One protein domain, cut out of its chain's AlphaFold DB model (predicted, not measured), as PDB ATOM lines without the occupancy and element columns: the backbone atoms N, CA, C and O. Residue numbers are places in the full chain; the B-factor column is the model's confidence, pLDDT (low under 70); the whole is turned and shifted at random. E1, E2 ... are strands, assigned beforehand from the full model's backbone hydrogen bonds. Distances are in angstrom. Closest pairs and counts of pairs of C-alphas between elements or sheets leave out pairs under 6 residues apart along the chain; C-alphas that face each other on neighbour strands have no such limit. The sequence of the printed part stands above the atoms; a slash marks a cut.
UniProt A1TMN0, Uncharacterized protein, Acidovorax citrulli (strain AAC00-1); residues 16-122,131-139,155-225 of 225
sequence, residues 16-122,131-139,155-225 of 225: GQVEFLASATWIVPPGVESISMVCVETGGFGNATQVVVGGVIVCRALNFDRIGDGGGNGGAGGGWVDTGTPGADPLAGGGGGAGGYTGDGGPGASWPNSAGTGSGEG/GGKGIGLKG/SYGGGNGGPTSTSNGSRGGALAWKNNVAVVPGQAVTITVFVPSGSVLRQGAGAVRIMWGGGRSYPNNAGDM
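This is residues 16 to 122, 131 to 139 and 155 to 225 of the 225 residues of an uncharacterized protein of Acidovorax citrulli (strain AAC00-1) (UniProt A1TMN0). With little regular structure, this is a small sandwich of two sheets at one end, while long loops, among them residues 62 to 122, reach away and make the length. The sandwich is a jelly roll, one long hairpin wound over both sheets. The 187 printed residues, under half in named elements, are all strand in class: E1 to E8 in chain order, in antiparallel sheets E1 E8 E3 E6 and E2 E7 E4 E5. The whole is compact, radius of gyration 17.8 A, spanning 67 by 36 by 28 A.

E1, residues 17 to 20, is antiparallel to E8, residues 207 to 212; N 18 and O 210 are 2.8 A apart. E4, residues 49 to 53, and E5, residues 56 to 61, form a hairpin; N 51 and O 59 are 2.9 A apart.

E1 begins at C-alpha 17 (-4.667, -57.511, -46.843). E8, 17.0 A long, ends at C-alpha 212 (-5.725, -56.742, -52.726).

Residues 123 to 130 and 140 to 154 are not printed; C-alphas 122 and 131 are 17.7 A apart, 139 and 155 14.0 A. The link E7 to E8 is long. In this model 70 printed residues have pLDDT under 70.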
ATOM      1  N   GLY A  16      -5.714 -61.448 -48.242       87.25
ATOM      2  CA  GLY A  16      -5.727 -60.340 -49.199       87.25
ATOM      3  C   GLY A  16      -5.624 -58.932 -48.599       87.25
ATOM      4  O   GLY A  16      -6.053 -57.963 -49.225       87.25
ATOM      5  N   GLN A  17      -5.063 -58.801 -47.400       89.12
ATOM      6  CA  GLN A  17      -4.667 -57.511 -46.843       89.12
ATOM      7  C   GLN A  17      -3.454 -57.648 -45.918       89.12
ATOM      8  O   GLN A  17      -3.123 -58.740 -45.458       89.12
ATOM      9  N   VAL A  18      -2.817 -56.525 -45.614       89.44
ATOM     10  CA  VAL A  18      -1.751 -56.420 -44.616       89.44
ATOM     11  C   VAL A  18      -1.767 -55.025 -43.995       89.44
ATOM     12  O   VAL A  18      -2.084 -54.040 -44.666       89.44
ATOM     13  N   GLU A  19      -1.424 -54.942 -42.715       88.50
ATOM     14  CA  GLU A  19      -1.293 -53.687 -41.975       88.50
ATOM     15  C   GLU A  19       0.154 -53.487 -41.523       88.50
ATOM     16  O   GLU A  19       0.814 -54.417 -41.061       88.50
ATOM     17  N   PHE A  20       0.636 -52.253 -41.636       88.06
ATOM     18  CA  PHE A  20       1.956 -51.827 -41.204       88.06
ATOM     19  C   PHE A  20       1.809 -50.735 -40.153       88.06
ATOM     20  O   PHE A  20       1.266 -49.663 -40.419       88.06
ATOM     21  N   LEU A  21       2.342 -51.012 -38.964       85.00
ATOM     22  CA  LEU A  21       2.429 -50.065 -37.846       85.00
ATOM     23  C   LEU A  21       3.855 -49.513 -37.661       85.00
ATOM     24  O   LEU A  21       4.130 -48.784 -36.714       85.00
ATOM     25  N   ALA A  22       4.767 -49.892 -38.555       85.75
ATOM     26  CA  ALA A  22       6.151 -49.452 -38.615       85.75
ATOM     27  C   ALA A  22       6.616 -49.447 -40.079       85.75
ATOM     28  O   ALA A  22       5.990 -50.067 -40.941       85.75
ATOM     29  N   SER A  23       7.705 -48.728 -40.360       90.94
ATOM     30  CA  SER A  23       8.291 -48.693 -41.702       90.94
ATOM     31  C   SER A  23       8.776 -50.083 -42.119       90.94
ATOM     32  O   SER A  23       9.373 -50.801 -41.319       90.94
ATOM     33  N   ALA A  24       8.519 -50.459 -43.369       94.31
ATOM     34  CA  ALA A  24       8.800 -51.794 -43.882       94.31
ATOM     35  C   ALA A  24       8.999 -51.785 -45.403       94.31
ATOM     36  O   ALA A  24       8.687 -50.815 -46.094       94.31
ATOM     37  N   THR A  25       9.492 -52.902 -45.935       95.44
ATOM     38  CA  THR A  25       9.376 -53.226 -47.360       95.44
ATOM     39  C   THR A  25       8.477 -54.443 -47.495       95.44
ATOM     40  O   THR A  25       8.694 -55.443 -46.814       95.44
ATOM     41  N   TRP A  26       7.478 -54.352 -48.364       95.31
ATOM     42  CA  TRP A  26       6.554 -55.438 -48.666       95.31
ATOM     43  C   TRP A  26       6.765 -55.923 -50.093       95.31
ATOM     44  O   TRP A  26       6.951 -55.117 -51.004       95.31
ATOM     45  N   ILE A  27       6.735 -57.239 -50.284       95.75
ATOM     46  CA  ILE A  27       6.847 -57.856 -51.603       95.75
ATOM     47  C   ILE A  27       5.451 -58.222 -52.085       95.75
ATOM     48  O   ILE A  27       4.731 -58.952 -51.403       95.75
ATOM     49  N   VAL A  28       5.086 -57.731 -53.269       95.56
ATOM     50  CA  VAL A  28       3.791 -58.012 -53.897       95.56
ATOM     51  C   VAL A  28       3.651 -59.528 -54.123       95.56
ATOM     52  O   VAL A  28       4.490 -60.110 -54.820       95.56
ATOM     53  N   PRO A  29       2.624 -60.191 -53.558       94.56
ATOM     54  CA  PRO A  29       2.446 -61.630 -53.704       94.56
ATOM     55  C   PRO A  29       2.204 -62.065 -55.160       94.56
ATOM     56  O   PRO A  29       1.741 -61.270 -55.983       94.56
ATOM     57  N   PRO A  30       2.450 -63.346 -55.489       91.56
ATOM     58  CA  PRO A  30       2.045 -63.922 -56.768       91.56
ATOM     59  C   PRO A  30       0.563 -63.676 -57.085       91.56
ATOM     60  O   PRO A  30      -0.294 -63.818 -56.213       91.56
ATOM     61  N   GLY A  31       0.264 -63.325 -58.339       93.25
ATOM     62  CA  GLY A  31      -1.106 -63.089 -58.819       93.25
ATOM     63  C   GLY A  31      -1.729 -61.753 -58.399       93.25
ATOM     64  O   GLY A  31      -2.893 -61.509 -58.706       93.25
ATOM     65  N   VAL A  32      -0.986 -60.883 -57.708       95.19
ATOM     66  CA  VAL A  32      -1.445 -59.533 -57.354       95.19
ATOM     67  C   VAL A  32      -0.940 -58.533 -58.387       95.19
ATOM     68  O   VAL A  32       0.251 -58.249 -58.458       95.19
ATOM     69  N   GLU A  33      -1.866 -57.984 -59.168       95.62
ATOM     70  CA  GLU A  33      -1.579 -56.992 -60.219       95.62
ATOM     71  C   GLU A  33      -2.088 -55.588 -59.859       95.62
ATOM     72  O   GLU A  33      -1.769 -54.593 -60.511       95.62
ATOM     73  N   SER A  34      -2.889 -55.488 -58.797       96.06
ATOM     74  CA  SER A  34      -3.426 -54.225 -58.310       96.06
ATOM     75  C   SER A  34      -3.624 -54.250 -56.800       96.06
ATOM     76  O   SER A  34      -4.017 -55.274 -56.231       96.06
ATOM     77  N   ILE A  35      -3.359 -53.111 -56.163       96.44
ATOM     78  CA  ILE A  35      -3.563 -52.899 -54.730       96.44
ATOM     79  C   ILE A  35      -4.357 -51.619 -54.464       96.44
ATOM     80  O   ILE A  35      -4.275 -50.632 -55.198       96.44
ATOM     81  N   SER A  36      -5.076 -51.627 -53.353       95.88
ATOM     82  CA  SER A  36      -5.703 -50.461 -52.736       95.88
ATOM     83  C   SER A  36      -5.057 -50.222 -51.374       95.88
ATOM     84  O   SER A  36      -4.604 -51.167 -50.728       95.88
ATOM     85  N   MET A  37      -4.988 -48.979 -50.913       95.19
ATOM     86  CA  MET A  37      -4.322 -48.652 -49.654       95.19
ATOM     87  C   MET A  37      -4.922 -47.446 -48.944       95.19
ATOM     88  O   MET A  37      -5.516 -46.567 -49.568       95.19
ATOM     89  N   VAL A  38      -4.700 -47.396 -47.635       92.75
ATOM     90  CA  VAL A  38      -4.946 -46.230 -46.785       92.75
ATOM     91  C   VAL A  38      -3.699 -45.952 -45.948       92.75
ATOM     92  O   VAL A  38      -3.088 -46.871 -45.405       92.75
ATOM     93  N   CYS A  39      -3.333 -44.679 -45.861       92.56
ATOM     94  CA  CYS A  39      -2.298 -44.135 -44.996       92.56
ATOM     95  C   CYS A  39      -2.956 -43.253 -43.935       92.56
ATOM     96  O   CYS A  39      -3.837 -42.449 -44.250       92.56
ATOM     97  N   VAL A  40      -2.483 -43.353 -42.696       87.81
ATOM     98  CA  VAL A  40      -2.890 -42.477 -41.596       87.81
ATOM     99  C   VAL A  40      -1.646 -41.900 -40.933       87.81
ATOM    100  O   VAL A  40      -0.730 -42.628 -40.537       87.81
ATOM    101  N   GLU A  41      -1.588 -40.576 -40.858       86.56
ATOM    102  CA  GLU A  41      -0.578 -39.827 -40.115       86.56
ATOM    103  C   GLU A  41      -0.935 -39.841 -38.628       86.56
ATOM    104  O   GLU A  41      -2.106 -39.809 -38.246       86.56
ATOM    105  N   THR A  42       0.085 -39.837 -37.779       77.56
ATOM    106  CA  THR A  42      -0.088 -39.642 -36.341       77.56
ATOM    107  C   THR A  42       0.371 -38.253 -35.933       77.56
ATOM    108  O   THR A  42       1.495 -37.869 -36.242       77.56
ATOM    109  N   GLY A  43      -0.481 -37.526 -35.205       66.44
ATOM    110  CA  GLY A  43      -0.180 -36.182 -34.711       66.44
ATOM    111  C   GLY A  43       0.009 -35.164 -35.837       66.44
ATOM    112  O   GLY A  43       0.636 -35.423 -36.854       66.44
ATOM    113  N   GLY A  44      -0.556 -33.975 -35.686       65.44
ATOM    114  CA  GLY A  44      -0.710 -33.059 -36.814       65.44
ATOM    115  C   GLY A  44       0.536 -32.398 -37.416       65.44
ATOM    116  O   GLY A  44       0.382 -31.338 -38.021       65.44
ATOM    117  N   PHE A  45       1.748 -32.932 -37.229       66.50
ATOM    118  CA  PHE A  45       2.975 -32.270 -37.665       66.50
ATOM    119  C   PHE A  45       4.044 -33.215 -38.234       66.50
ATOM    120  O   PHE A  45       4.689 -33.983 -37.518       66.50
ATOM    121  N   GLY A  46       4.330 -33.001 -39.522       68.94
ATOM    122  CA  GLY A  46       5.670 -33.067 -40.113       68.94
ATOM    123  C   GLY A  46       6.198 -34.447 -40.483       68.94
ATOM    124  O   GLY A  46       7.254 -34.525 -41.105       68.94
ATOM    125  N   ASN A  47       5.488 -35.521 -40.145       82.62
ATOM    126  CA  ASN A  47       5.975 -36.870 -40.383       82.62
ATOM    127  C   ASN A  47       4.975 -37.677 -41.202       82.62
ATOM    128  O   ASN A  47       4.009 -38.233 -40.684       82.62
ATOM    129  N   ALA A  48       5.238 -37.746 -42.504       88.69
ATOM    130  CA  ALA A  48       4.376 -38.439 -43.441       88.69
ATOM    131  C   ALA A  48       4.309 -39.947 -43.161       88.69
ATOM    132  O   ALA A  48       5.336 -40.619 -43.022       88.69
ATOM    133  N   THR A  49       3.097 -40.491 -43.218       92.38
ATOM    134  CA  THR A  49       2.881 -41.918 -43.462       92.38
ATOM    135  C   THR A  49       2.624 -42.104 -44.952       92.38
ATOM    136  O   THR A  49       1.688 -41.512 -45.497       92.38
ATOM    137  N   GLN A  50       3.446 -42.893 -45.642       96.50
ATOM    138  CA  GLN A  50       3.383 -42.992 -47.101       96.50
ATOM    139  C   GLN A  50       3.758 -44.366 -47.653       96.50
ATOM    140  O   GLN A  50       4.459 -45.154 -47.017       96.50
ATOM    141  N   VAL A  51       3.312 -44.608 -48.884       97.69
ATOM    142  CA  VAL A  51       3.604 -45.806 -49.670       97.69
ATOM    143  C   VAL A  51       4.242 -45.401 -50.992       97.69
ATOM    144  O   VAL A  51       3.737 -44.523 -51.700       97.69
ATOM    145  N   VAL A  52       5.347 -46.065 -51.325       98.25
ATOM    146  CA  VAL A  52       6.107 -45.871 -52.560       98.25
ATOM    147  C   VAL A  52       6.077 -47.151 -53.385       98.25
ATOM    148  O   VAL A  52       6.477 -48.216 -52.913       98.25
ATOM    149  N   VAL A  53       5.647 -47.032 -54.637       97.75
ATOM    150  CA  VAL A  53       5.605 -48.124 -55.616       97.75
ATOM    151  C   VAL A  53       6.462 -47.715 -56.806       97.75
ATOM    152  O   VAL A  53       6.241 -46.663 -57.400       97.75
ATOM    153  N   GLY A  54       7.486 -48.510 -57.134       95.69
ATOM    154  CA  GLY A  54       8.368 -48.215 -58.275       95.69
ATOM    155  C   GLY A  54       9.090 -46.862 -58.176       95.69
ATOM    156  O   GLY A  54       9.330 -46.221 -59.191       95.69
ATOM    157  N   GLY A  55       9.392 -46.401 -56.958       96.00
ATOM    158  CA  GLY A  55      10.032 -45.103 -56.709       96.00
ATOM    159  C   GLY A  55       9.082 -43.898 -56.689       96.00
ATOM    160  O   GLY A  55       9.528 -42.792 -56.395       96.00
ATOM    161  N   VAL A  56       7.783 -44.089 -56.938       97.62
ATOM    162  CA  VAL A  56       6.776 -43.019 -56.910       97.62
ATOM    163  C   VAL A  56       5.930 -43.120 -55.646       97.62
ATOM    164  O   VAL A  56       5.452 -44.197 -55.293       97.62
ATOM    165  N   ILE A  57       5.722 -41.993 -54.965       98.06
ATOM    166  CA  ILE A  57       4.819 -41.911 -53.811       98.06
ATOM    167  C   ILE A  57       3.385 -41.928 -54.334       98.06
ATOM    168  O   ILE A  57       2.944 -40.981 -54.981       98.06
ATOM    169  N   VAL A  58       2.675 -43.023 -54.076       98.06
ATOM    170  CA  VAL A  58       1.316 -43.252 -54.595       98.06
ATOM    171  C   VAL A  58       0.231 -42.904 -53.580       98.06
ATOM    172  O   VAL A  58      -0.899 -42.611 -53.965       98.06
ATOM    173  N   CYS A  59       0.571 -42.918 -52.291       97.81
ATOM    174  CA  CYS A  59      -0.326 -42.544 -51.206       97.81
ATOM    175  C   CYS A  59       0.480 -41.921 -50.062       97.81
ATOM    176  O   CYS A  59       1.482 -42.495 -49.629       97.81
ATOM    177  N   ARG A  60       0.048 -40.760 -49.564       95.88
ATOM    178  CA  ARG A  60       0.671 -40.031 -48.452       95.88
ATOM    179  C   ARG A  60      -0.392 -39.388 -47.577       95.88
ATOM    180  O   ARG A  60      -1.135 -38.526 -48.041       95.88
ATOM    181  N   ALA A  61      -0.381 -39.742 -46.299       92.50
ATOM    182  CA  ALA A  61      -1.020 -38.971 -45.249       92.50
ATOM    183  C   ALA A  61       0.020 -38.047 -44.611       92.50
ATOM    184  O   ALA A  61       0.942 -38.503 -43.932       92.50
ATOM    185  N   LEU A  62      -0.124 -36.757 -44.894       92.12
ATOM    186  CA  LEU A  62       0.601 -35.657 -44.276       92.12
ATOM    187  C   LEU A  62      -0.322 -34.443 -44.326       92.12
ATOM    188  O   LEU A  62      -0.819 -34.096 -45.399       92.12
ATOM    189  N   ASN A  63      -0.580 -33.817 -43.185       88.06
ATOM    190  CA  ASN A  63      -1.400 -32.613 -43.122       88.06
ATOM    191  C   ASN A  63      -0.939 -31.573 -44.156       88.06
ATOM    192  O   ASN A  63       0.225 -31.182 -44.178       88.06
ATOM    193  N   PHE A  64      -1.880 -31.124 -44.990       91.38
ATOM    194  CA  PHE A  64      -1.706 -30.131 -46.059       91.38
ATOM    195  C   PHE A  64      -0.828 -30.543 -47.253       91.38
ATOM    196  O   PHE A  64      -0.694 -29.758 -48.187       91.38
ATOM    197  N   ASP A  65      -0.296 -31.764 -47.273       93.94
ATOM    198  CA  ASP A  65       0.506 -32.317 -48.376       93.94
ATOM    199  C   ASP A  65       0.121 -33.786 -48.634       93.94
ATOM    200  O   ASP A  65       0.934 -34.712 -48.629       93.94
ATOM    201  N   ARG A  66      -1.186 -34.026 -48.769       93.06
ATOM    202  CA  ARG A  66      -1.742 -35.370 -48.959       93.06
ATOM    203  C   ARG A  66      -1.623 -35.804 -50.416       93.06
ATOM    204  O   ARG A  66      -1.851 -35.017 -51.329       93.06
ATOM    205  N   ILE A  67      -1.354 -37.091 -50.624       96.44
ATOM    206  CA  ILE A  67      -1.360 -37.729 -51.947       96.44
ATOM    207  C   ILE A  67      -2.305 -38.924 -51.886       96.44
ATOM    208  O   ILE A  67      -2.154 -39.786 -51.022       96.44
ATOM    209  N   GLY A  68      -3.272 -38.984 -52.794       95.38
ATOM    210  CA  GLY A  68      -4.267 -40.050 -52.846       95.38
ATOM    211  C   GLY A  68      -5.472 -39.659 -53.695       95.38
ATOM    212  O   GLY A  68      -5.519 -38.569 -54.257       95.38
ATOM    213  N   ASP A  69      -6.440 -40.561 -53.779       92.19
ATOM    214  CA  ASP A  69      -7.753 -40.317 -54.381       92.19
ATOM    215  C   ASP A  69      -8.692 -39.563 -53.423       92.19
ATOM    216  O   ASP A  69      -9.636 -38.913 -53.865       92.19
ATOM    217  N   GLY A  70      -8.438 -39.626 -52.110       88.75
ATOM    218  CA  GLY A  70      -9.249 -38.940 -51.106       88.75
ATOM    219  C   GLY A  70      -8.616 -38.895 -49.716       88.75
ATOM    220  O   GLY A  70      -7.419 -39.140 -49.548       88.75
ATOM    221  N   GLY A  71      -9.431 -38.545 -48.717       87.19
ATOM    222  CA  GLY A  71      -9.039 -38.369 -47.315       87.19
ATOM    223  C   GLY A  71      -9.183 -36.922 -46.816       87.19
ATOM    224  O   GLY A  71      -9.665 -36.057 -47.551       87.19
ATOM    225  N   GLY A  72      -8.661 -36.637 -45.620       86.56
ATOM    226  CA  GLY A  72      -8.732 -35.326 -44.967       86.56
ATOM    227  C   GLY A  72      -7.510 -35.010 -44.107       86.56
ATOM    228  O   GLY A  72      -6.777 -35.903 -43.685       86.56
ATOM    229  N   ASN A  73      -7.280 -33.729 -43.844       86.94
ATOM    230  CA  ASN A  73      -6.330 -33.248 -42.844       86.94
ATOM    231  C   ASN A  73      -6.907 -33.440 -41.441       86.94
ATOM    232  O   ASN A  73      -8.120 -33.417 -41.263       86.94
ATOM    233  N   GLY A  74      -6.064 -33.562 -40.427       83.25
ATOM    234  CA  GLY A  74      -6.513 -33.442 -39.048       83.25
ATOM    235  C   GLY A  74      -6.840 -31.995 -38.682       83.25
ATOM    236  O   GLY A  74      -6.186 -31.048 -39.126       83.25
ATOM    237  N   GLY A  75      -7.847 -31.817 -37.836       80.62
ATOM    238  CA  GLY A  75      -8.283 -30.529 -37.313       80.62
ATOM    239  C   GLY A  75      -7.287 -29.938 -36.326       80.62
ATOM    240  O   GLY A  75      -6.558 -30.662 -35.647       80.62
ATOM    241  N   ALA A  76      -7.245 -28.607 -36.252       82.19
ATOM    242  CA  ALA A  76      -6.388 -27.888 -35.311       82.19
ATOM    243  C   ALA A  76      -6.728 -28.250 -33.859       82.19
ATOM    244  O   ALA A  76      -7.881 -28.525 -33.547       82.19
ATOM    245  N   GLY A  77      -5.746 -28.229 -32.961       75.69
ATOM    246  CA  GLY A  77      -6.034 -28.298 -31.531       75.69
ATOM    247  C   GLY A  77      -6.676 -27.011 -31.014       75.69
ATOM    248  O   GLY A  77      -6.518 -25.943 -31.608       75.69
ATOM    249  N   GLY A  78      -7.408 -27.125 -29.912       72.44
ATOM    250  CA  GLY A  78      -8.002 -26.009 -29.192       72.44
ATOM    251  C   GLY A  78      -6.943 -25.160 -28.498       72.44
ATOM    252  O   GLY A  78      -5.906 -25.664 -28.054       72.44
ATOM    253  N   GLY A  79      -7.206 -23.857 -28.418       70.50
ATOM    254  CA  GLY A  79      -6.336 -22.919 -27.718       70.50
ATOM    255  C   GLY A  79      -6.442 -23.062 -26.203       70.50
ATOM    256  O   GLY A  79      -7.497 -23.408 -25.674       70.50
ATOM    257  N   TRP A  80      -5.345 -22.766 -25.516       69.25
ATOM    258  CA  TRP A  80      -5.318 -22.561 -24.076       69.25
ATOM    259  C   TRP A  80      -6.079 -21.280 -23.704       69.25
ATOM    260  O   TRP A  80      -5.939 -20.255 -24.376       69.25
ATOM    261  N   VAL A  81      -6.876 -21.336 -22.637       67.19
ATOM    262  CA  VAL A  81      -7.591 -20.173 -22.098       67.19
ATOM    263  C   VAL A  81      -7.172 -19.979 -20.646       67.19
ATOM    264  O   VAL A  81      -7.487 -20.808 -19.792       67.19
ATOM    265  N   ASP A  82      -6.489 -18.866 -20.365       65.94
ATOM    266  CA  ASP A  82      -6.327 -18.393 -18.992       65.94
ATOM    267  C   ASP A  82      -7.697 -17.956 -18.479       65.94
ATOM    268  O   ASP A  82      -8.290 -17.004 -18.994       65.94
ATOM    269  N   THR A  83      -8.225 -18.646 -17.474       65.62
ATOM    270  CA  THR A  83      -9.490 -18.230 -16.858       65.62
ATOM    271  C   THR A  83      -9.299 -17.091 -15.860       65.62
ATOM    272  O   THR A  83     -10.287 -16.603 -15.309       65.62
ATOM    273  N   GLY A  84      -8.055 -16.668 -15.587       63.41
ATOM    274  CA  GLY A  84      -7.726 -15.575 -14.671       63.41
ATOM    275  C   GLY A  84      -8.218 -15.799 -13.239       63.41
ATOM    276  O   GLY A  84      -8.224 -14.865 -12.441       63.41
ATOM    277  N   THR A  85      -8.668 -17.014 -12.916       63.62
ATOM    278  CA  THR A  85      -9.289 -17.364 -11.641       63.62
ATOM    279  C   THR A  85      -8.229 -18.023 -10.759       63.62
ATOM    280  O   THR A  85      -7.827 -19.154 -11.047       63.62
ATOM    281  N   PRO A  86      -7.745 -17.358  -9.692       54.25
ATOM    282  CA  PRO A  86      -6.749 -17.941  -8.800       54.25
ATOM    283  C   PRO A  86      -7.273 -19.248  -8.193       54.25
ATOM    284  O   PRO A  86      -8.307 -19.256  -7.528       54.25
ATOM    285  N   GLY A  87      -6.566 -20.355  -8.431       56.78
ATOM    286  CA  GLY A  87      -6.937 -21.685  -7.934       56.78
ATOM    287  C   GLY A  87      -7.810 -22.522  -8.874       56.78
ATOM    288  O   GLY A  87      -8.084 -23.674  -8.548       56.78
ATOM    289  N   ALA A  88      -8.214 -22.000 -10.039       57.78
ATOM    290  CA  ALA A  88      -8.680 -22.851 -11.128       57.78
ATOM    291  C   ALA A  88      -7.455 -23.479 -11.804       57.78
ATOM    292  O   ALA A  88      -6.552 -22.757 -12.233       57.78
ATOM    293  N   ASP A  89      -7.402 -24.811 -11.879       56.78
ATOM    294  CA  ASP A  89      -6.358 -25.494 -12.645       56.78
ATOM    295  C   ASP A  89      -6.387 -24.964 -14.089       56.78
ATOM    296  O   ASP A  89      -7.472 -24.904 -14.677       56.78
ATOM    297  N   PRO A  90      -5.252 -24.537 -14.673       57.16
ATOM    298  CA  PRO A  90      -5.214 -24.074 -16.052       57.16
ATOM    299  C   PRO A  90      -5.744 -25.174 -16.971       57.16
ATOM    300  O   PRO A  90      -5.237 -26.295 -16.999       57.16
ATOM    301  N   LEU A  91      -6.788 -24.845 -17.723       62.22
ATOM    302  CA  LEU A  91      -7.544 -25.822 -18.487       62.22
ATOM    303  C   LEU A  91      -6.891 -26.001 -19.860       62.22
ATOM    304  O   LEU A  91      -6.770 -25.054 -20.639       62.22
ATOM    305  N   ALA A  92      -6.444 -27.221 -20.145       63.72
ATOM    306  CA  ALA A  92      -5.860 -27.575 -21.431       63.72
ATOM    307  C   ALA A  92      -6.880 -27.408 -22.569       63.72
ATOM    308  O   ALA A  92      -8.056 -27.754 -22.420       63.72
ATOM    309  N   GLY A  93      -6.414 -26.943 -23.730       65.44
ATOM    310  CA  GLY A  93      -7.219 -26.971 -24.951       65.44
ATOM    311  C   GLY A  93      -7.462 -28.412 -25.412       65.44
ATOM    312  O   GLY A  93      -6.566 -29.259 -25.357       65.44
ATOM    313  N   GLY A  94      -8.670 -28.711 -25.887       68.12
ATOM    314  CA  GLY A  94      -9.002 -30.023 -26.441       68.12
ATOM    315  C   GLY A  94      -8.209 -30.318 -27.717       68.12
ATOM    316  O   GLY A  94      -7.898 -29.417 -28.489       68.12
ATOM    317  N   GLY A  95      -7.879 -31.581 -27.981       71.50
ATOM    318  CA  GLY A  95      -7.239 -31.969 -29.242       71.50
ATOM    319  C   GLY A  95      -8.163 -31.820 -30.456       71.50
ATOM    320  O   GLY A  95      -9.389 -31.916 -30.338       71.50
ATOM    321  N   GLY A  96      -7.572 -31.595 -31.628       72.25
ATOM    322  CA  GLY A  96      -8.282 -31.601 -32.903       72.25
ATOM    323  C   GLY A  96      -8.595 -33.017 -33.385       72.25
ATOM    324  O   GLY A  96      -7.886 -33.974 -33.056       72.25
ATOM    325  N   GLY A  97      -9.676 -33.161 -34.151       74.00
ATOM    326  CA  GLY A  97     -10.096 -34.450 -34.705       74.00
ATOM    327  C   GLY A  97      -9.217 -34.916 -35.866       74.00
ATOM    328  O   GLY A  97      -8.580 -34.102 -36.525       74.00
ATOM    329  N   ALA A  98      -9.189 -36.219 -36.140       76.00
ATOM    330  CA  ALA A  98      -8.473 -36.759 -37.298       76.00
ATOM    331  C   ALA A  98      -9.184 -36.424 -38.621       76.00
ATOM    332  O   ALA A  98     -10.389 -36.161 -38.637       76.00
ATOM    333  N   GLY A  99      -8.441 -36.483 -39.726       72.88
ATOM    334  CA  GLY A  99      -9.000 -36.397 -41.071       72.88
ATOM    335  C   GLY A  99      -9.881 -37.594 -41.426       72.88
ATOM    336  O   GLY A  99      -9.596 -38.729 -41.040       72.88
ATOM    337  N   GLY A 100     -10.956 -37.335 -42.166       74.12
ATOM    338  CA  GLY A 100     -11.932 -38.331 -42.592       74.12
ATOM    339  C   GLY A 100     -11.791 -38.779 -44.049       74.12
ATOM    340  O   GLY A 100     -10.832 -38.435 -44.731       74.12
ATOM    341  N   TYR A 101     -12.758 -39.561 -44.543       70.00
ATOM    342  CA  TYR A 101     -12.771 -40.083 -45.918       70.00
ATOM    343  C   TYR A 101     -12.965 -38.983 -46.965       70.00
ATOM    344  O   TYR A 101     -12.326 -39.019 -48.019       70.00
ATOM    345  N   THR A 102     -13.851 -38.035 -46.655       73.00
ATOM    346  CA  THR A 102     -14.339 -36.973 -47.546       73.00
ATOM    347  C   THR A 102     -14.102 -35.566 -46.994       73.00
ATOM    348  O   THR A 102     -14.422 -34.589 -47.662       73.00
ATOM    349  N   GLY A 103     -13.512 -35.431 -45.800       75.31
ATOM    350  CA  GLY A 103     -13.380 -34.131 -45.149       75.31
ATOM    351  C   GLY A 103     -12.328 -34.083 -44.054       75.31
ATOM    352  O   GLY A 103     -11.871 -35.110 -43.551       75.31
ATOM    353  N   ASP A 104     -11.942 -32.864 -43.701       80.94
ATOM    354  CA  ASP A 104     -10.966 -32.591 -42.654       80.94
ATOM    355  C   ASP A 104     -11.555 -32.830 -41.250       80.94
ATOM    356  O   ASP A 104     -12.765 -32.769 -41.014       80.94
ATOM    357  N   GLY A 105     -10.670 -33.094 -40.295       75.69
ATOM    358  CA  GLY A 105     -10.995 -33.176 -38.884       75.69
ATOM    359  C   GLY A 105     -11.382 -31.817 -38.303       75.69
ATOM    360  O   GLY A 105     -10.958 -30.757 -38.760       75.69
ATOM    361  N   GLY A 106     -12.189 -31.853 -37.250       72.62
ATOM    362  CA  GLY A 106     -12.754 -30.666 -36.614       72.62
ATOM    363  C   GLY A 106     -11.779 -30.032 -35.623       72.62
ATOM    364  O   GLY A 106     -10.946 -30.744 -35.050       72.62
ATOM    365  N   PRO A 107     -11.870 -28.712 -35.398       71.94
ATOM    366  CA  PRO A 107     -11.004 -28.018 -34.456       71.94
ATOM    367  C   PRO A 107     -11.319 -28.439 -33.019       71.94
ATOM    368  O   PRO A 107     -12.488 -28.503 -32.652       71.94
ATOM    369  N   GLY A 108     -10.297 -28.685 -32.203       69.94
ATOM    370  CA  GLY A 108     -10.438 -28.920 -30.767       69.94
ATOM    371  C   GLY A 108     -11.063 -27.717 -30.059       69.94
ATOM    372  O   GLY A 108     -10.866 -26.581 -30.489       69.94
ATOM    373  N   ALA A 109     -11.830 -27.937 -28.986       66.25
ATOM    374  CA  ALA A 109     -12.434 -26.813 -28.274       66.25
ATOM    375  C   ALA A 109     -11.446 -26.149 -27.309       66.25
ATOM    376  O   ALA A 109     -10.559 -26.792 -26.750       66.25
ATOM    377  N   SER A 110     -11.653 -24.855 -27.074       62.06
ATOM    378  CA  SER A 110     -10.859 -24.051 -26.138       62.06
ATOM    379  C   SER A 110     -11.254 -24.232 -24.668       62.06
ATOM    380  O   SER A 110     -10.667 -23.607 -23.795       62.06
ATOM    381  N   TRP A 111     -12.273 -25.047 -24.384       55.72
ATOM    382  CA  TRP A 111     -12.770 -25.287 -23.032       55.72
ATOM    383  C   TRP A 111     -12.489 -26.729 -22.615       55.72
ATOM    384  O   TRP A 111     -12.661 -27.640 -23.437       55.72
ATOM    385  N   PRO A 112     -12.125 -26.960 -21.341       48.91
ATOM    386  CA  PRO A 112     -11.992 -28.313 -20.830       48.91
ATOM    387  C   PRO A 112     -13.339 -29.003 -21.026       48.91
ATOM    388  O   PRO A 112     -14.397 -28.409 -20.822       48.91
ATOM    389  N   ASN A 113     -13.311 -30.263 -21.431       47.62
ATOM    390  CA  ASN A 113     -14.485 -31.128 -21.602       47.62
ATOM    391  C   ASN A 113     -15.212 -31.043 -22.953       47.62
ATOM    392  O   ASN A 113     -16.139 -31.830 -23.168       47.62
ATOM    393  N   SER A 114     -14.789 -30.188 -23.889       40.78
ATOM    394  CA  SER A 114     -15.336 -30.196 -25.254       40.78
ATOM    395  C   SER A 114     -14.251 -30.587 -26.263       40.78
ATOM    396  O   SER A 114     -13.291 -29.863 -26.490       40.78
ATOM    397  N   ALA A 115     -14.361 -31.770 -26.864       46.19
ATOM    398  CA  ALA A 115     -13.513 -32.134 -27.994       46.19
ATOM    399  C   ALA A 115     -14.070 -31.515 -29.281       46.19
ATOM    400  O   ALA A 115     -15.277 -31.308 -29.419       46.19
ATOM    401  N   GLY A 116     -13.187 -31.253 -30.238       41.41
ATOM    402  CA  GLY A 116     -13.587 -30.878 -31.584       41.41
ATOM    403  C   GLY A 116     -14.328 -31.999 -32.287       41.41
ATOM    404  O   GLY A 116     -13.775 -33.085 -32.459       41.41
ATOM    405  N   THR A 117     -15.560 -31.756 -32.728       43.03
ATOM    406  CA  THR A 117     -16.303 -32.723 -33.542       43.03
ATOM    407  C   THR A 117     -15.789 -32.656 -34.977       43.03
ATOM    408  O   THR A 117     -16.113 -31.723 -35.709       43.03
ATOM    409  N   GLY A 118     -14.952 -33.613 -35.380       38.97
ATOM    410  CA  GLY A 118     -14.551 -33.755 -36.779       38.97
ATOM    411  C   GLY A 118     -15.661 -34.342 -37.630       38.97
ATOM    412  O   GLY A 118     -16.156 -35.428 -37.345       38.97
ATOM    413  N   SER A 119     -16.060 -33.604 -38.661       38.97
ATOM    414  CA  SER A 119     -17.116 -33.975 -39.595       38.97
ATOM    415  C   SER A 119     -16.532 -34.713 -40.798       38.97
ATOM    416  O   SER A 119     -16.440 -34.161 -41.892       38.97
ATOM    417  N   GLY A 120     -16.180 -35.985 -40.618       35.59
ATOM    418  CA  GLY A 120     -16.099 -36.929 -41.737       35.59
ATOM    419  C   GLY A 120     -17.508 -37.385 -42.128       35.59
ATOM    420  O   GLY A 120     -17.840 -38.535 -41.894       35.59
ATOM    421  N   GLU A 121     -18.327 -36.429 -42.582       33.06
ATOM    422  CA  GLU A 121     -19.702 -36.494 -43.120       33.06
ATOM    423  C   GLU A 121     -20.736 -37.422 -42.440       33.06
ATOM    424  O   GLU A 121     -20.718 -38.640 -42.576       33.06
ATOM    425  N   GLY A 122     -21.735 -36.798 -41.790       29.83
ATOM    426  CA  GLY A 122     -22.993 -37.438 -41.383       29.83
ATOM    427  C   GLY A 122     -23.304 -37.336 -39.889       29.83
ATOM    428  O   GLY A 122     -23.015 -38.251 -39.131       29.83
ATOM    429  N   GLY A 131     -11.307 -36.949 -27.271       40.25
ATOM    430  CA  GLY A 131     -10.796 -36.434 -28.555       40.25
ATOM    431  C   GLY A 131     -11.519 -36.921 -29.818       40.25
ATOM    432  O   GLY A 131     -12.179 -37.958 -29.820       40.25
ATOM    433  N   GLY A 132     -11.403 -36.151 -30.905       41.16
ATOM    434  CA  GLY A 132     -12.124 -36.429 -32.149       41.16
ATOM    435  C   GLY A 132     -11.932 -37.875 -32.617       41.16
ATOM    436  O   GLY A 132     -10.809 -38.370 -32.703       41.16
ATOM    437  N   LYS A 133     -13.050 -38.559 -32.882       46.41
ATOM    438  CA  LYS A 133     -13.062 -39.970 -33.273       46.41
ATOM    439  C   LYS A 133     -12.468 -40.099 -34.670       46.41
ATOM    440  O   LYS A 133     -13.087 -39.678 -35.645       46.41
ATOM    441  N   GLY A 134     -11.249 -40.620 -34.744       47.56
ATOM    442  CA  GLY A 134     -10.582 -40.860 -36.010       47.56
ATOM    443  C   GLY A 134     -11.275 -41.940 -36.830       47.56
ATOM    444  O   GLY A 134     -12.081 -42.737 -36.336       47.56
ATOM    445  N   ILE A 135     -10.966 -41.934 -38.118       54.56
ATOM    446  CA  ILE A 135     -11.391 -42.973 -39.037       54.56
ATOM    447  C   ILE A 135     -10.380 -44.118 -38.962       54.56
ATOM    448  O   ILE A 135      -9.183 -43.914 -39.151       54.56
ATOM    449  N   GLY A 136     -10.866 -45.324 -38.668       57.62
ATOM    450  CA  GLY A 136     -10.019 -46.508 -38.556       57.62
ATOM    451  C   GLY A 136      -9.564 -47.039 -39.919       57.62
ATOM    452  O   GLY A 136     -10.295 -46.962 -40.909       57.62
ATOM    453  N   LEU A 137      -8.397 -47.693 -39.940       62.81
ATOM    454  CA  LEU A 137      -7.822 -48.413 -41.095       62.81
ATOM    455  C   LEU A 137      -8.780 -49.432 -41.731       62.81
ATOM    456  O   LEU A 137      -8.587 -49.865 -42.869       62.81
ATOM    457  N   LYS A 138      -9.811 -49.830 -40.980       58.50
ATOM    458  CA  LYS A 138     -10.747 -50.878 -41.357       58.50
ATOM    459  C   LYS A 138     -11.816 -50.455 -42.359       58.50
ATOM    460  O   LYS A 138     -12.424 -51.321 -42.974       58.50
ATOM    461  N   GLY A 139     -12.049 -49.155 -42.554       46.94
ATOM    462  CA  GLY A 139     -13.121 -48.704 -43.453       46.94
ATOM    463  C   GLY A 139     -14.535 -49.083 -42.982       46.94
ATOM    464  O   GLY A 139     -15.495 -48.889 -43.719       46.94
ATOM    465  N   SER A 155      -7.217 -44.509 -32.232       50.44
ATOM    466  CA  SER A 155      -5.783 -44.835 -32.118       50.44
ATOM    467  C   SER A 155      -4.904 -44.142 -33.161       50.44
ATOM    468  O   SER A 155      -3.690 -44.083 -32.984       50.44
ATOM    469  N   TYR A 156      -5.506 -43.603 -34.226       55.56
ATOM    470  CA  TYR A 156      -4.796 -42.964 -35.325       55.56
ATOM    471  C   TYR A 156      -5.373 -41.566 -35.569       55.56
ATOM    472  O   TYR A 156      -6.437 -41.400 -36.159       55.56
ATOM    473  N   GLY A 157      -4.673 -40.544 -35.076       49.22
ATOM    474  CA  GLY A 157      -4.911 -39.159 -35.483       49.22
ATOM    475  C   GLY A 157      -5.817 -38.310 -34.587       49.22
ATOM    476  O   GLY A 157      -6.075 -37.169 -34.955       49.22
ATOM    477  N   GLY A 158      -6.267 -38.777 -33.421       55.12
ATOM    478  CA  GLY A 158      -6.836 -37.875 -32.412       55.12
ATOM    479  C   GLY A 158      -5.723 -37.066 -31.742       55.12
ATOM    480  O   GLY A 158      -4.782 -37.648 -31.204       55.12
ATOM    481  N   GLY A 159      -5.790 -35.733 -31.775       52.28
ATOM    482  CA  GLY A 159      -4.866 -34.913 -30.993       52.28
ATOM    483  C   GLY A 159      -5.026 -35.221 -29.502       52.28
ATOM    484  O   GLY A 159      -6.146 -35.217 -28.990       52.28
ATOM    485  N   ASN A 160      -3.929 -35.484 -28.790       51.62
ATOM    486  CA  ASN A 160      -4.002 -35.687 -27.347       51.62
ATOM    487  C   ASN A 160      -4.224 -34.322 -26.671       51.62
ATOM    488  O   ASN A 160      -3.401 -33.415 -26.816       51.62
ATOM    489  N   GLY A 161      -5.353 -34.162 -25.981       47.69
ATOM    490  CA  GLY A 161      -5.569 -33.097 -25.004       47.69
ATOM    491  C   GLY A 161      -5.458 -33.732 -23.627       47.69
ATOM    492  O   GLY A 161      -6.388 -34.411 -23.194       47.69
ATOM    493  N   GLY A 162      -4.303 -33.609 -22.975       43.91
ATOM    494  CA  GLY A 162      -4.147 -34.117 -21.618       43.91
ATOM    495  C   GLY A 162      -4.921 -33.217 -20.651       43.91
ATOM    496  O   GLY A 162      -4.746 -32.004 -20.726       43.91
ATOM    497  N   PRO A 163      -5.727 -33.753 -19.715       42.28
ATOM    498  CA  PRO A 163      -6.486 -32.937 -18.758       42.28
ATOM    499  C   PRO A 163      -5.602 -32.107 -17.810       42.28
ATOM    500  O   PRO A 163      -6.115 -31.277 -17.072       42.28
ATOM    501  N   THR A 164      -4.283 -32.318 -17.830       51.62
ATOM    502  CA  THR A 164      -3.303 -31.681 -16.942       51.62
ATOM    503  C   THR A 164      -2.187 -30.945 -17.689       51.62
ATOM    504  O   THR A 164      -1.249 -30.458 -17.058       51.62
ATOM    505  N   SER A 165      -2.227 -30.870 -19.026       52.34
ATOM    506  CA  SER A 165      -1.177 -30.176 -19.780       52.34
ATOM    507  C   SER A 165      -1.488 -28.687 -19.892       52.34
ATOM    508  O   SER A 165      -2.503 -28.311 -20.464       52.34
ATOM    509  N   THR A 166      -0.578 -27.823 -19.453       57.53
ATOM    510  CA  THR A 166      -0.647 -26.356 -19.615       57.53
ATOM    511  C   THR A 166      -0.459 -25.879 -21.067       57.53
ATOM    512  O   THR A 166      -0.092 -24.733 -21.311       57.53
ATOM    513  N   SER A 167      -0.674 -26.750 -22.054       64.31
ATOM    514  CA  SER A 167      -0.403 -26.508 -23.471       64.31
ATOM    515  C   SER A 167      -1.682 -26.493 -24.306       64.31
ATOM    516  O   SER A 167      -2.701 -27.077 -23.936       64.31
ATOM    517  N   ASN A 168      -1.600 -25.861 -25.480       67.94
ATOM    518  CA  ASN A 168      -2.616 -25.995 -26.523       67.94
ATOM    519  C   ASN A 168      -2.864 -27.475 -26.853       67.94
ATOM    520  O   ASN A 168      -1.948 -28.302 -26.772       67.94
ATOM    521  N   GLY A 169      -4.087 -27.790 -27.275       68.25
ATOM    522  CA  GLY A 169      -4.411 -29.111 -27.792       68.25
ATOM    523  C   GLY A 169      -3.562 -29.449 -29.018       68.25
ATOM    524  O   GLY A 169      -3.150 -28.573 -29.783       68.25
ATOM    525  N   SER A 170      -3.314 -30.737 -29.242       75.94
ATOM    526  CA  SER A 170      -2.610 -31.182 -30.451       75.94
ATOM    527  C   SER A 170      -3.536 -31.177 -31.671       75.94
ATOM    528  O   SER A 170      -4.729 -31.464 -31.553       75.94
ATOM    529  N   ARG A 171      -2.993 -30.896 -32.863       81.19
ATOM    530  CA  ARG A 171      -3.692 -31.132 -34.139       81.19
ATOM    531  C   ARG A 171      -3.841 -32.640 -34.382       81.19
ATOM    532  O   ARG A 171      -2.962 -33.417 -34.003       81.19
ATOM    533  N   GLY A 172      -4.933 -33.033 -35.032       78.62
ATOM    534  CA  GLY A 172      -5.155 -34.415 -35.448       78.62
ATOM    535  C   GLY A 172      -4.268 -34.878 -36.615       78.62
ATOM    536  O   GLY A 172      -3.632 -34.082 -37.305       78.62
ATOM    537  N   GLY A 173      -4.242 -36.181 -36.865       82.81
ATOM    538  CA  GLY A 173      -3.538 -36.790 -37.996       82.81
ATOM    539  C   GLY A 173      -4.321 -36.692 -39.306       82.81
ATOM    540  O   GLY A 173      -5.555 -36.730 -39.302       82.81
ATOM    541  N   ALA A 174      -3.610 -36.564 -40.426       87.12
ATOM    542  CA  ALA A 174      -4.186 -36.687 -41.759       87.12
ATOM    543  C   ALA A 174      -4.504 -38.144 -42.136       87.12
ATOM    544  O   ALA A 174      -3.885 -39.091 -41.653       87.12
ATOM    545  N   LEU A 175      -5.423 -38.302 -43.083       89.31
ATOM    546  CA  LEU A 175      -5.750 -39.558 -43.742       89.31
ATOM    547  C   LEU A 175      -5.651 -39.373 -45.255       89.31
ATOM    548  O   LEU A 175      -6.094 -38.360 -45.801       89.31
ATOM    549  N   ALA A 176      -5.106 -40.369 -45.942       92.38
ATOM    550  CA  ALA A 176      -5.152 -40.454 -47.395       92.38
ATOM    551  C   ALA A 176      -5.376 -41.896 -47.833       92.38
ATOM    552  O   ALA A 176      -4.956 -42.828 -47.152       92.38
ATOM    553  N   TRP A 177      -6.022 -42.092 -48.973       93.69
ATOM    554  CA  TRP A 177      -6.203 -43.419 -49.554       93.69
ATOM    555  C   TRP A 177      -6.040 -43.381 -51.066       93.69
ATOM    556  O   TRP A 177      -6.230 -42.337 -51.689       93.69
ATOM    557  N   LYS A 178      -5.672 -44.518 -51.655       96.12
ATOM    558  CA  LYS A 178      -5.474 -44.690 -53.098       96.12
ATOM    559  C   LYS A 178      -5.946 -46.078 -53.506       96.12
ATOM    560  O   LYS A 178      -5.543 -47.061 -52.885       96.12
ATOM    561  N   ASN A 179      -6.769 -46.170 -54.542       94.56
ATOM    562  CA  ASN A 179      -7.253 -47.443 -55.070       94.56
ATOM    563  C   ASN A 179      -6.607 -47.779 -56.414       94.56
ATOM    564  O   ASN A 179      -6.115 -46.901 -57.126       94.56
ATOM    565  N   ASN A 180      -6.673 -49.059 -56.778       95.12
ATOM    566  CA  ASN A 180      -6.309 -49.570 -58.100       95.12
ATOM    567  C   ASN A 180      -4.879 -49.210 -58.547       95.12
ATOM    568  O   ASN A 180      -4.628 -48.970 -59.730       95.12
ATOM    569  N   VAL A 181      -3.925 -49.163 -57.614       97.31
ATOM    570  CA  VAL A 181      -2.514 -48.935 -57.940       97.31
ATOM    571  C   VAL A 181      -1.973 -50.186 -58.613       97.31
ATOM    572  O   VAL A 181      -1.940 -51.254 -58.004       97.31
ATOM    573  N   ALA A 182      -1.564 -50.050 -59.874       96.88
ATOM    574  CA  ALA A 182      -0.950 -51.134 -60.625       96.88
ATOM    575  C   ALA A 182       0.377 -51.551 -59.978       96.88
ATOM    576  O   ALA A 182       1.216 -50.705 -59.651       96.88
ATOM    577  N   VAL A 183       0.560 -52.856 -59.812       97.25
ATOM    578  CA  VAL A 183       1.778 -53.468 -59.277       97.25
ATOM    579  C   VAL A 183       2.127 -54.721 -60.066       97.25
ATOM    580  O   VAL A 183       1.293 -55.276 -60.777       97.25
ATOM    581  N   VAL A 184       3.366 -55.181 -59.934       97.44
ATOM    582  CA  VAL A 184       3.830 -56.433 -60.538       97.44
ATOM    583  C   VAL A 184       4.128 -57.450 -59.433       97.44
ATOM    584  O   VAL A 184       4.757 -57.081 -58.439       97.44
ATOM    585  N   PRO A 185       3.747 -58.732 -59.577       96.69
ATOM    586  CA  PRO A 185       4.166 -59.776 -58.646       96.69
ATOM    587  C   PRO A 185       5.683 -59.791 -58.414       96.69
ATOM    588  O   PRO A 185       6.471 -59.742 -59.358       96.69
ATOM    589  N   GLY A 186       6.101 -59.857 -57.151       94.88
ATOM    590  CA  GLY A 186       7.508 -59.785 -56.743       94.88
ATOM    591  C   GLY A 186       8.085 -58.368 -56.656       94.88
ATOM    592  O   GLY A 186       9.217 -58.207 -56.199       94.88
ATOM    593  N   GLN A 187       7.336 -57.332 -57.047       97.56
ATOM    594  CA  GLN A 187       7.757 -55.942 -56.888       97.56
ATOM    595  C   GLN A 187       7.882 -55.577 -55.405       97.56
ATOM    596  O   GLN A 187       7.029 -55.924 -54.587       97.56
ATOM    597  N   ALA A 188       8.934 -54.830 -55.067       97.25
ATOM    598  CA  ALA A 188       9.090 -54.236 -53.748       97.25
ATOM    599  C   ALA A 188       8.277 -52.938 -53.633       97.25
ATOM    600  O   ALA A 188       8.372 -52.045 -54.482       97.25
ATOM    601  N   VAL A 189       7.512 -52.831 -52.554       98.06
ATOM    602  CA  VAL A 189       6.769 -51.640 -52.139       98.06
ATOM    603  C   VAL A 189       7.392 -51.134 -50.850       98.06
ATOM    604  O   VAL A 189       7.533 -51.890 -49.887       98.06
ATOM    605  N   THR A 190       7.777 -49.861 -50.817       97.75
ATOM    606  CA  THR A 190       8.347 -49.245 -49.615       97.75
ATOM    607  C   THR A 190       7.243 -48.572 -48.818       97.75
ATOM    608  O   THR A 190       6.488 -47.754 -49.346       97.75
ATOM    609  N   ILE A 191       7.169 -48.904 -47.534       96.62
ATOM    610  CA  ILE A 191       6.221 -48.346 -46.581       96.62
ATOM    611  C   ILE A 191       6.998 -47.510 -45.572       96.62
ATOM    612  O   ILE A 191       7.894 -48.009 -44.888       96.62
ATOM    613  N   THR A 192       6.629 -46.241 -45.451       94.62
ATOM    614  CA  THR A 192       7.134 -45.349 -44.410       94.62
ATOM    615  C   THR A 192       6.010 -45.073 -43.426       94.62
ATOM    616  O   THR A 192       4.990 -44.491 -43.789       94.62
ATOM    617  N   VAL A 193       6.212 -45.482 -42.178       89.56
ATOM    618  CA  VAL A 193       5.345 -45.153 -41.046       89.56
ATOM    619  C   VAL A 193       6.185 -44.428 -40.015       89.56
ATOM    620  O   VAL A 193       7.204 -44.956 -39.557       89.56
ATOM    621  N   PHE A 194       5.743 -43.233 -39.639       84.75
ATOM    622  CA  PHE A 194       6.339 -42.524 -38.522       84.75
ATOM    623  C   PHE A 194       5.860 -43.101 -37.191       84.75
ATOM    624  O   PHE A 194       4.659 -43.237 -36.942       84.75
ATOM    625  N   VAL A 195       6.825 -43.403 -36.326       74.56
ATOM    626  CA  VAL A 195       6.601 -43.855 -34.955       74.56
ATOM    627  C   VAL A 195       7.354 -42.886 -34.039       74.56
ATOM    628  O   VAL A 195       8.587 -42.877 -34.071       74.56
ATOM    629  N   PRO A 196       6.660 -42.048 -33.248       71.25
ATOM    630  CA  PRO A 196       7.314 -41.145 -32.310       71.25
ATOM    631  C   PRO A 196       8.187 -41.919 -31.314       71.25
ATOM    632  O   PRO A 196       7.763 -42.938 -30.758       71.25
ATOM    633  N   SER A 197       9.397 -41.422 -31.056       62.66
ATOM    634  CA  SER A 197      10.281 -41.991 -30.038       62.66
ATOM    635  C   SER A 197       9.635 -41.896 -28.649       62.66
ATOM    636  O   SER A 197       9.064 -40.874 -28.277       62.66
ATOM    637  N   GLY A 198       9.698 -42.984 -27.875       58.72
ATOM    638  CA  GLY A 198       9.151 -43.032 -26.512       58.72
ATOM    639  C   GLY A 198       7.644 -43.294 -26.408       58.72
ATOM    640  O   GLY A 198       7.121 -43.346 -25.295       58.72
ATOM    641  N   SER A 199       6.937 -43.509 -27.523       52.56
ATOM    642  CA  SER A 199       5.530 -43.917 -27.478       52.56
ATOM    643  C   SER A 199       5.412 -45.386 -27.045       52.56
ATOM    644  O   SER A 199       5.630 -46.304 -27.832       52.56
ATOM    645  N   VAL A 200       5.099 -45.619 -25.766       44.88
ATOM    646  CA  VAL A 200       4.926 -46.973 -25.189       44.88
ATOM    647  C   VAL A 200       3.573 -47.590 -25.574       44.88
ATOM    648  O   VAL A 200       3.357 -48.793 -25.436       44.88
ATOM    649  N   LEU A 201       2.647 -46.769 -26.070       42.34
ATOM    650  CA  LEU A 201       1.316 -47.183 -26.485       42.34
ATOM    651  C   LEU A 201       1.241 -47.183 -28.013       42.34
ATOM    652  O   LEU A 201       1.643 -46.225 -28.668       42.34
ATOM    653  N   ARG A 202       0.618 -48.220 -28.586       48.84
ATOM    654  CA  ARG A 202       0.266 -48.310 -30.021       48.84
ATOM    655  C   ARG A 202      -0.592 -47.132 -30.533       48.84
ATOM    656  O   ARG A 202      -0.862 -47.057 -31.721       48.84
ATOM    657  N   GLN A 203      -1.012 -46.231 -29.643       48.97
ATOM    658  CA  GLN A 203      -1.952 -45.125 -29.852       48.97
ATOM    659  C   GLN A 203      -1.309 -43.844 -30.409       48.97
ATOM    660  O   GLN A 203      -1.884 -42.767 -30.308       48.97
ATOM    661  N   GLY A 204      -0.098 -43.929 -30.956       56.03
ATOM    662  CA  GLY A 204       0.603 -42.745 -31.448       56.03
ATOM    663  C   GLY A 204       1.473 -42.981 -32.667       56.03
ATOM    664  O   GLY A 204       2.202 -42.068 -33.027       56.03
ATOM    665  N   ALA A 205       1.424 -44.154 -33.297       67.12
ATOM    666  CA  ALA A 205       2.109 -44.407 -34.561       67.12
ATOM    667  C   ALA A 205       1.166 -44.124 -35.733       67.12
ATOM    668  O   ALA A 205      -0.044 -44.310 -35.613       67.12
ATOM    669  N   GLY A 206       1.715 -43.690 -36.869       81.69
ATOM    670  CA  GLY A 206       0.967 -43.732 -38.121       81.69
ATOM    671  C   GLY A 206       0.635 -45.179 -38.491       81.69
ATOM    672  O   GLY A 206       1.087 -46.127 -37.843       81.69
ATOM    673  N   ALA A 207      -0.125 -45.374 -39.560       87.44
ATOM    674  CA  ALA A 207      -0.354 -46.717 -40.069       87.44
ATOM    675  C   ALA A 207      -0.642 -46.737 -41.564       87.44
ATOM    676  O   ALA A 207      -1.225 -45.804 -42.120       87.44
ATOM    677  N   VAL A 208      -0.251 -47.835 -42.199       91.12
ATOM    678  CA  VAL A 208      -0.624 -48.153 -43.574       91.12
ATOM    679  C   VAL A 208      -1.387 -49.458 -43.579       91.12
ATOM    680  O   VAL A 208      -0.981 -50.421 -42.936       91.12
ATOM    681  N   ARG A 209      -2.447 -49.525 -44.373       91.62
ATOM    682  CA  ARG A 209      -3.059 -50.793 -44.754       91.62
ATOM    683  C   ARG A 209      -3.044 -50.935 -46.261       91.62
ATOM    684  O   ARG A 209      -3.444 -50.009 -46.963       91.62
ATOM    685  N   ILE A 210      -2.599 -52.091 -46.740       93.75
ATOM    686  CA  ILE A 210      -2.627 -52.479 -48.151       93.75
ATOM    687  C   ILE A 210      -3.618 -53.630 -48.303       93.75
ATOM    688  O   ILE A 210      -3.631 -54.562 -47.504       93.75
ATOM    689  N   MET A 211      -4.458 -53.556 -49.326       93.50
ATOM    690  CA  MET A 211      -5.528 -54.498 -49.632       93.50
ATOM    691  C   MET A 211      -5.432 -54.917 -51.095       93.50
ATOM    692  O   MET A 211      -5.126 -54.098 -51.962       93.50
ATOM    693  N   TRP A 212      -5.714 -56.184 -51.378       93.62
ATOM    694  CA  TRP A 212      -5.725 -56.742 -52.726       93.62
ATOM    695  C   TRP A 212      -6.778 -57.842 -52.884       93.62
ATOM    696  O   TRP A 212      -7.376 -58.323 -51.914       93.62
ATOM    697  N   GLY A 213      -6.999 -58.238 -54.137       87.75
ATOM    698  CA  GLY A 213      -8.044 -59.180 -54.530       87.75
ATOM    699  C   GLY A 213      -9.298 -58.486 -55.065       87.75
ATOM    700  O   GLY A 213      -9.496 -57.283 -54.888       87.75
ATOM    701  N   GLY A 214     -10.128 -59.257 -55.776       81.62
ATOM    702  CA  GLY A 214     -11.283 -58.744 -56.513       81.62
ATOM    703  C   GLY A 214     -12.235 -57.934 -55.631       81.62
ATOM    704  O   GLY A 214     -12.766 -58.447 -54.652       81.62
ATOM    705  N   GLY A 215     -12.446 -56.666 -55.993       78.56
ATOM    706  CA  GLY A 215     -13.427 -55.782 -55.360       78.56
ATOM    707  C   GLY A 215     -12.961 -55.041 -54.105       78.56
ATOM    708  O   GLY A 215     -13.737 -54.239 -53.590       78.56
ATOM    709  N   ARG A 216     -11.726 -55.240 -53.618       84.19
ATOM    710  CA  ARG A 216     -11.225 -54.508 -52.442       84.19
ATOM    711  C   ARG A 216     -10.820 -53.070 -52.770       84.19
ATOM    712  O   ARG A 216      -9.935 -52.818 -53.587       84.19
ATOM    713  N   SER A 217     -11.424 -52.120 -52.064       86.69
ATOM    714  CA  SER A 217     -11.172 -50.685 -52.230       86.69
ATOM    715  C   SER A 217     -11.469 -49.934 -50.945       86.69
ATOM    716  O   SER A 217     -12.420 -50.273 -50.243       86.69
ATOM    717  N   TYR A 218     -10.733 -48.865 -50.676       84.62
ATOM    718  CA  TYR A 218     -11.050 -47.956 -49.584       84.62
ATOM    719  C   TYR A 218     -11.865 -46.754 -50.097       84.62
ATOM    720  O   TYR A 218     -11.562 -46.256 -51.179       84.62
ATOM    721  N   PRO A 219     -12.878 -46.261 -49.366       80.56
ATOM    722  CA  PRO A 219     -13.371 -46.782 -48.088       80.56
ATOM    723  C   PRO A 219     -14.405 -47.911 -48.209       80.56
ATOM    724  O   PRO A 219     -14.606 -48.654 -47.258       80.56
ATOM    725  N   ASN A 220     -15.039 -48.066 -49.373       75.56
ATOM    726  CA  ASN A 220     -16.314 -48.783 -49.488       75.56
ATOM    727  C   ASN A 220     -16.235 -50.317 -49.333       75.56
ATOM    728  O   ASN A 220     -17.215 -50.921 -48.921       75.56
ATOM    729  N   ASN A 221     -15.089 -50.944 -49.620       78.31
ATOM    730  CA  ASN A 221     -14.893 -52.403 -49.601       78.31
ATOM    731  C   ASN A 221     -13.588 -52.778 -48.872       78.31
ATOM    732  O   ASN A 221     -12.775 -53.559 -49.375       78.31
ATOM    733  N   ALA A 222     -13.357 -52.164 -47.711       74.62
ATOM    734  CA  ALA A 222     -12.146 -52.346 -46.909       74.62
ATOM    735  C   ALA A 222     -12.342 -53.265 -45.687       74.62
ATOM    736  O   ALA A 222     -11.423 -53.420 -44.888       74.62
ATOM    737  N   GLY A 223     -13.518 -53.873 -45.515       67.25
ATOM    738  CA  GLY A 223     -13.794 -54.748 -44.375       67.25
ATOM    739  C   GLY A 223     -12.906 -56.002 -44.326       67.25
ATOM    740  O   GLY A 223     -12.472 -56.517 -45.361       67.25
ATOM    741  N   ASP A 224     -12.667 -56.495 -43.109       61.72
ATOM    742  CA  ASP A 224     -12.108 -57.829 -42.860       61.72
ATOM    743  C   ASP A 224     -13.189 -58.862 -43.232       61.72
ATOM    744  O   ASP A 224     -14.096 -59.105 -42.440       61.72
ATOM    745  N   MET A 225     -13.159 -59.382 -44.462       51.69
ATOM    746  CA  MET A 225     -14.013 -60.504 -44.891       51.69
ATOM    747  C   MET A 225     -13.394 -61.847 -44.524       51.69
ATOM    748  O   MET A 225     -12.162 -61.978 -44.715       51.69
TER     749      MET A 225